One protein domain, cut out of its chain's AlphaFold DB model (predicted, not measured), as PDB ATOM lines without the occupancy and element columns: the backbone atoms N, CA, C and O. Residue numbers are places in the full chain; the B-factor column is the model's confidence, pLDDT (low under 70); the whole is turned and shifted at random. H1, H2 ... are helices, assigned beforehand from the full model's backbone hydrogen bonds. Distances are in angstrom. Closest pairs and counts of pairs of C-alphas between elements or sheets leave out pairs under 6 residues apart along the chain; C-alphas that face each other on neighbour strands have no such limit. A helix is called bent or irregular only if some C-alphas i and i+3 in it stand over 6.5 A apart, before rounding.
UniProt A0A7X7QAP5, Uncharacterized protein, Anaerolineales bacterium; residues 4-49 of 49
ATOM      1  N   TRP A   4      -8.569  32.431  40.199       85.44
ATOM      2  CA  TRP A   4      -8.828  31.132  40.824       85.44
ATOM      3  C   TRP A   4      -9.098  30.023  39.796       85.44
ATOM      4  O   TRP A   4      -8.787  28.859  40.044       85.44
ATOM      5  N   TYR A   5      -9.640  30.370  38.626       89.12
ATOM      6  CA  TYR A   5      -9.914  29.411  37.560       89.12
ATOM      7  C   TYR A   5      -8.618  28.894  36.928       89.12
ATOM      8  O   TYR A   5      -8.478  27.694  36.696       89.12
ATOM      9  N   ALA A   6      -7.649  29.784  36.707       88.06
ATOM     10  CA  ALA A   6      -6.357  29.433  36.132       88.06
ATOM     11  C   ALA A   6      -5.563  28.509  37.071       88.06
ATOM     12  O   ALA A   6      -5.011  27.503  36.625       88.06
ATOM     13  N   SER A   7      -5.597  28.780  38.380       89.12
ATOM     14  CA  SER A   7      -4.963  27.930  39.395       89.12
ATOM     15  C   SER A   7      -5.582  26.531  39.456       89.12
ATOM     16  O   SER A   7      -4.860  25.535  39.494       89.12
ATOM     17  N   LEU A   8      -6.915  26.423  39.395       91.88
ATOM     18  CA  LEU A   8      -7.596  25.122  39.343       91.88
ATOM     19  C   LEU A   8      -7.283  24.356  38.057       91.88
ATOM     20  O   LEU A   8      -7.091  23.139  38.083       91.88
ATOM     21  N   GLN A   9      -7.227  25.059  36.928       93.31
ATOM     22  CA  GLN A   9      -6.909  24.462  35.639       93.31
ATOM     23  C   GLN A   9      -5.469  23.931  35.611       93.31
ATOM     24  O   GLN A   9      -5.250  22.799  35.176       93.31
ATOM     25  N   ALA A  10      -4.513  24.700  36.136       94.06
ATOM     26  CA  ALA A  10      -3.127  24.276  36.292       94.06
ATOM     27  C   ALA A  10      -3.000  23.055  37.220       94.06
ATOM     28  O   ALA A  10      -2.371  22.069  36.841       94.06
ATOM     29  N   ALA A  11      -3.661  23.069  38.384       94.38
ATOM     30  CA  ALA A  11      -3.650  21.946  39.328       94.38
ATOM     31  C   ALA A  11      -4.199  20.661  38.695       94.38
ATOM     32  O   ALA A  11      -3.603  19.588  38.807       94.38
ATOM     33  N   ARG A  12      -5.297  20.780  37.942       94.88
ATOM     34  CA  ARG A  12      -5.903  19.660  37.220       94.88
ATOM     35  C   ARG A  12      -5.000  19.114  36.113       94.88
ATOM     36  O   ARG A  12      -4.947  17.899  35.940       94.88
ATOM     37  N   TYR A  13      -4.302  19.981  35.380       95.00
ATOM     38  CA  TYR A  13      -3.346  19.569  34.347       95.00
ATOM     39  C   TYR A  13      -2.144  18.833  34.950       95.00
ATOM     40  O   TYR A  13      -1.774  17.757  34.483       95.00
ATOM     41  N   LEU A  14      -1.600  19.361  36.048       93.50
ATOM     42  CA  LEU A  14      -0.480  18.765  36.780       93.50
ATOM     43  C   LEU A  14      -0.878  17.551  37.640       93.50
ATOM     44  O   LEU A  14      -0.002  16.873  38.169       93.50
ATOM     45  N   LYS A  15      -2.180  17.252  37.765       95.00
ATOM     46  CA  LYS A  15      -2.743  16.185  38.615       95.00
ATOM     47  C   LYS A  15      -2.331  16.297  40.088       95.00
ATOM     48  O   LYS A  15      -2.099  15.289  40.751       95.00
ATOM     49  N   VAL A  16      -2.276  17.522  40.595       94.19
ATOM     50  CA  VAL A  16      -1.991  17.832  42.004       94.19
ATOM     51  C   VAL A  16      -3.201  18.493  42.651       94.19
ATOM     52  O   VAL A  16      -4.090  19.002  41.961       94.19
ATOM     53  N   ALA A  17      -3.250  18.495  43.981       92.94
ATOM     54  CA  ALA A  17      -4.289  19.233  44.673       92.94
ATOM     55  C   ALA A  17      -4.087  20.756  44.505       92.94
ATOM     56  O   ALA A  17      -2.949  21.223  44.428       92.94
ATOM     57  N   PRO A  18      -5.165  21.560  44.467       89.94
ATOM     58  CA  PRO A  18      -5.049  23.008  44.293       89.94
ATOM     59  C   PRO A  18      -4.297  23.706  45.429       89.94
ATOM     60  O   PRO A  18      -3.597  24.681  45.175       89.94
ATOM     61  N   TRP A  19      -4.441  23.220  46.666       90.06
ATOM     62  CA  TRP A  19      -3.726  23.759  47.825       90.06
ATOM     63  C   TRP A  19      -2.236  23.411  47.786       90.06
ATOM     64  O   TRP A  19      -1.426  24.296  48.025       90.06
ATOM     65  N   ASP A  20      -1.865  22.199  47.362       91.69
ATOM     66  CA  ASP A  20      -0.453  21.827  47.177       91.69
ATOM     67  C   ASP A  20       0.217  22.691  46.096       91.69
ATOM     68  O   ASP A  20       1.364  23.112  46.235       91.69
ATOM     69  N   LEU A  21      -0.504  22.997  45.008       89.19
ATOM     70  CA  LEU A  21      -0.005  23.904  43.971       89.19
ATOM     71  C   LEU A  21       0.089  25.354  44.467       89.19
ATOM     72  O   LEU A  21       0.984  26.076  44.044       89.19
ATOM     73  N   ALA A  22      -0.822  25.774  45.347       87.50
ATOM     74  CA  ALA A  22      -0.802  27.107  45.943       87.50
ATOM     75  C   ALA A  22       0.344  27.285  46.955       87.50
ATOM     76  O   ALA A  22       0.837  28.399  47.114       87.50
ATOM     77  N   GLU A  23       0.775  26.208  47.615       89.62
ATOM     78  CA  GLU A  23       1.984  26.193  48.451       89.62
ATOM     79  C   GLU A  23       3.274  26.215  47.617       89.62
ATOM     80  O   GLU A  23       4.319  26.678  48.081       89.62
ATOM     81  N   GLN A  24       3.214  25.750  46.367       82.81
ATOM     82  CA  GLN A  24       4.315  25.857  45.415       82.81
ATOM     83  C   GLN A  24       4.416  27.259  44.794       82.81
ATOM     84  O   GLN A  24       3.487  28.062  44.783       82.81
ATOM     85  N   SER A  25       5.584  27.565  44.228       83.44
ATOM     86  CA  SER A  25       5.809  28.836  43.534       83.44
ATOM     87  C   SER A  25       4.863  29.015  42.336       83.44
ATOM     88  O   SER A  25       4.653  28.083  41.557       83.44
ATOM     89  N   ILE A  26       4.411  30.260  42.116       85.12
ATOM     90  CA  ILE A  26       3.627  30.717  40.946       85.12
ATOM     91  C   ILE A  26       4.216  30.253  39.601       85.12
ATOM     92  O   ILE A  26       3.488  30.105  38.617       85.12
ATOM     93  N   GLY A  27       5.526  29.990  39.551       91.00
ATOM     94  CA  GLY A  27       6.199  29.459  38.367       91.00
ATOM     95  C   GLY A  27       5.572  28.166  37.830       91.00
ATOM     96  O   GLY A  27       5.455  28.017  36.616       91.00
ATOM     97  N   TRP A  28       5.102  27.271  38.702       91.12
ATOM     98  CA  TRP A  28       4.470  26.015  38.283       91.12
ATOM     99  C   TRP A  28       3.116  26.233  37.620       91.12
ATOM    100  O   TRP A  28       2.838  25.636  36.581       91.12
ATOM    101  N   THR A  29       2.306  27.135  38.172       92.00
ATOM    102  CA  THR A  29       1.030  27.540  37.575       92.00
ATOM    103  C   THR A  29       1.254  28.118  36.181       92.00
ATOM    104  O   THR A  29       0.606  27.696  35.225       92.00
ATOM    105  N   ASN A  30       2.230  29.017  36.033       93.50
ATOM    106  CA  ASN A  30       2.550  29.628  34.743       93.50
ATOM    107  C   ASN A  30       3.050  28.605  33.714       93.50
ATOM    108  O   ASN A  30       2.620  28.641  32.562       93.50
ATOM    109  N   LEU A  31       3.918  27.675  34.124       94.75
ATOM    110  CA  LEU A  31       4.397  26.601  33.251       94.75
ATOM    111  C   LEU A  31       3.259  25.683  32.795       94.75
ATOM    112  O   LEU A  31       3.176  25.363  31.611       94.75
ATOM    113  N   ALA A  32       2.358  25.302  33.705       94.62
ATOM    114  CA  ALA A  32       1.204  24.474  33.369       94.62
ATOM    115  C   ALA A  32       0.278  25.174  32.367       94.62
ATOM    116  O   ALA A  32      -0.109  24.581  31.363       94.62
ATOM    117  N   LEU A  33      -0.035  26.452  32.593       93.75
ATOM    118  CA  LEU A  33      -0.872  27.229  31.676       93.75
ATOM    119  C   LEU A  33      -0.219  27.387  30.297       93.75
ATOM    120  O   LEU A  33      -0.899  27.237  29.282       93.75
ATOM    121  N   ALA A  34       1.094  27.631  30.246       95.88
ATOM    122  CA  ALA A  34       1.838  27.712  28.992       95.88
ATOM    123  C   ALA A  34       1.826  26.378  28.224       95.88
ATOM    124  O   ALA A  34       1.657  26.375  27.003       95.88
ATOM    125  N   ALA A  35       1.956  25.249  28.925       96.00
ATOM    126  CA  ALA A  35       1.876  23.923  28.317       96.00
ATOM    127  C   ALA A  35       0.480  23.643  27.736       96.00
ATOM    128  O   ALA A  35       0.369  23.222  26.585       96.00
ATOM    129  N   ILE A  36      -0.586  23.963  28.480       94.81
ATOM    130  CA  ILE A  36      -1.981  23.818  28.021       94.81
ATOM    131  C   ILE A  36      -2.241  24.631  26.746       94.81
ATOM    132  O   ILE A  36      -2.884  24.143  25.810       94.81
ATOM    133  N   ASP A  37      -1.746  25.870  26.692       94.44
ATOM    134  CA  ASP A  37      -1.878  26.732  25.514       94.44
ATOM    135  C   ASP A  37      -1.106  26.164  24.310       94.44
ATOM    136  O   ASP A  37      -1.641  26.091  23.200       94.44
ATOM    137  N   ALA A  38       0.122  25.683  24.529       95.56
ATOM    138  CA  ALA A  38       0.936  25.061  23.487       95.56
ATOM    139  C   ALA A  38       0.292  23.782  22.921       95.56
ATOM    140  O   ALA A  38       0.242  23.605  21.702       95.56
ATOM    141  N   GLU A  39      -0.253  22.913  23.776       94.44
ATOM    142  CA  GLU A  39      -0.969  21.702  23.357       94.44
ATOM    143  C   GLU A  39      -2.249  22.025  22.582       94.44
ATOM    144  O   GLU A  39      -2.541  21.393  21.561       94.44
ATOM    145  N   SER A  40      -2.997  23.039  23.024       92.69
ATOM    146  CA  SER A  40      -4.209  23.497  22.339       92.69
ATOM    147  C   SER A  40      -3.884  24.018  20.939       92.69
ATOM    148  O   SER A  40      -4.539  23.635  19.967       92.69
ATOM    149  N   LYS A  41      -2.823  24.823  20.811       93.44
ATOM    150  CA  LYS A  41      -2.323  25.311  19.517       93.44
ATOM    151  C   LYS A  41      -1.865  24.172  18.614       93.44
ATOM    152  O   LYS A  41      -2.263  24.125  17.453       93.44
ATOM    153  N   ALA A  42      -1.089  23.227  19.142       93.69
ATOM    154  CA  ALA A  42      -0.634  22.064  18.382       93.69
ATOM    155  C   ALA A  42      -1.807  21.189  17.907       93.69
ATOM    156  O   ALA A  42      -1.786  20.667  16.793       93.69
ATOM    157  N   THR A  43      -2.851  21.051  18.728       92.56
ATOM    158  CA  THR A  43      -4.072  20.316  18.367       92.56
ATOM    159  C   THR A  43      -4.825  21.007  17.232       92.56
ATOM    160  O   THR A  43      -5.237  20.344  16.283       92.56
ATOM    161  N   GLN A  44      -4.963  22.334  17.286       90.25
ATOM    162  CA  GLN A  44      -5.594  23.107  16.213       90.25
ATOM    163  C   GLN A  44      -4.801  23.043  14.905       90.25
ATOM    164  O   GLN A  44      -5.404  22.887  13.847       90.25
ATOM    165  N   ASP A  45      -3.470  23.125  14.969       90.88
ATOM    166  CA  ASP A  45      -2.608  23.017  13.786       90.88
ATOM    167  C   ASP A  45      -2.753  21.646  13.109       90.88
ATOM    168  O   ASP A  45      -2.934  21.564  11.895       90.88
ATOM    169  N   ARG A  46      -2.794  20.566  13.905       85.88
ATOM    170  CA  ARG A  46      -3.064  19.210  13.401       85.88
ATOM    171  C   ARG A  46      -4.450  19.067  12.782       85.88
ATOM    172  O   ARG A  46      -4.573  18.379  11.782       85.88
ATOM    173  N   ALA A  47      -5.475  19.687  13.363       83.38
ATOM    174  CA  ALA A  47      -6.845  19.613  12.851       83.38
ATOM    175  C   ALA A  47      -7.060  20.427  11.561       83.38
ATOM    176  O   ALA A  47      -8.043  20.207  10.857       83.38
ATOM    177  N   LYS A  48      -6.179  21.389  11.271       75.75
ATOM    178  CA  LYS A  48      -6.259  22.263  10.092       75.75
ATOM    179  C   LYS A  48      -5.507  21.706   8.874       75.75
ATOM    180  O   LYS A  48      -5.619  22.282   7.792       75.75
ATOM    181  N   ARG A  49      -4.726  20.643   9.068       61.44
ATOM    182  CA  ARG A  49      -3.939  19.942   8.048       61.44
ATOM    183  C   ARG A  49      -4.724  18.785   7.449       61.44
ATOM    184  O   ARG A  49      -4.557  18.577   6.231       61.44
TER     185      ARG A  49
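This is residues 4 to 49 of the 49 residues of an uncharacterized protein of Anaerolineales bacterium (UniProt A0A7X7QAP5). A long straight helix, H3, has a small helical head at its first end: H1 crosses the first half of H3 nearly at a right angle, and the short H2 packs on H1. The rest of H3 and the two residues after it, residues 37 to 49, stick out from this head as a bare arm, which makes the length of the whole. The printed part has 46 residues, with three named helices in the order H1, H2, H3 and no named strand, and its class is all helix. The whole is loose, with a radius of gyration of the C-alphas of 12.3 A, and spans 41 by 16 by 15 A.

The printed part begins with H1, residues 4 to 14, which touches H2, residues 18 to 23. Their closest C-alphas are those of Ala 11 and Pro 18, 5.3 A apart, and their lines are about perpendicular, at 86 degrees. H1 also touches H3, residues 26 to 47, and H3 touches H1 with its residues 29 to 36 alone. The closest C-alphas of H1 and H3 are those of Ala 10 and Ala 32, 5.2 A apart, and the two lines are about perpendicular, at 73 degrees. H2 and H3 are close but not clearly touching, with 2 pairs of C-alphas within 8 A; the closest are those of Leu 21 and Thr 29, 7.4 A apart. H2 and H3 run opposite ways at a steep tilt of 46 degrees. In H1, H2 and H3 every pair of backbone O of residue i and N of residue i+4 is within hydrogen-bond range.

H1 runs from Trp 4, with its C-alpha at (-8.828, 31.132, 40.824), to Leu 14, and measures 15.5 A from first to last C-alpha. H2 runs from Pro 18 to Glu 23, whose C-alpha is at (1.984, 26.193, 48.451), and measures 8.8 A. H3 is the longest helix, 22 residues from Ile 26 to Ala 47 and 32.0 A from first to last C-alpha; C-alpha 47 is at (-6.845, 19.613, 12.851). None of the three helices is bent.

The outline is a rod, and the two C-alphas farthest apart are those of Glu 23 and Arg 49, at 41.3 A. Residues 37 to 49, of which 37 to 47 belong to H3, stand free; the body without them has 33 residues and spans 20 by 16 by 16 A. The links from H1 to H2 and from H2 to H3 are tight, with 3 and 2 residues between the helices. The printed part has no cut and ends at residue 49, the chain's last residue. The mean pLDDT of the printed part is 90.5, and residue 49 is the one printed residue under 70.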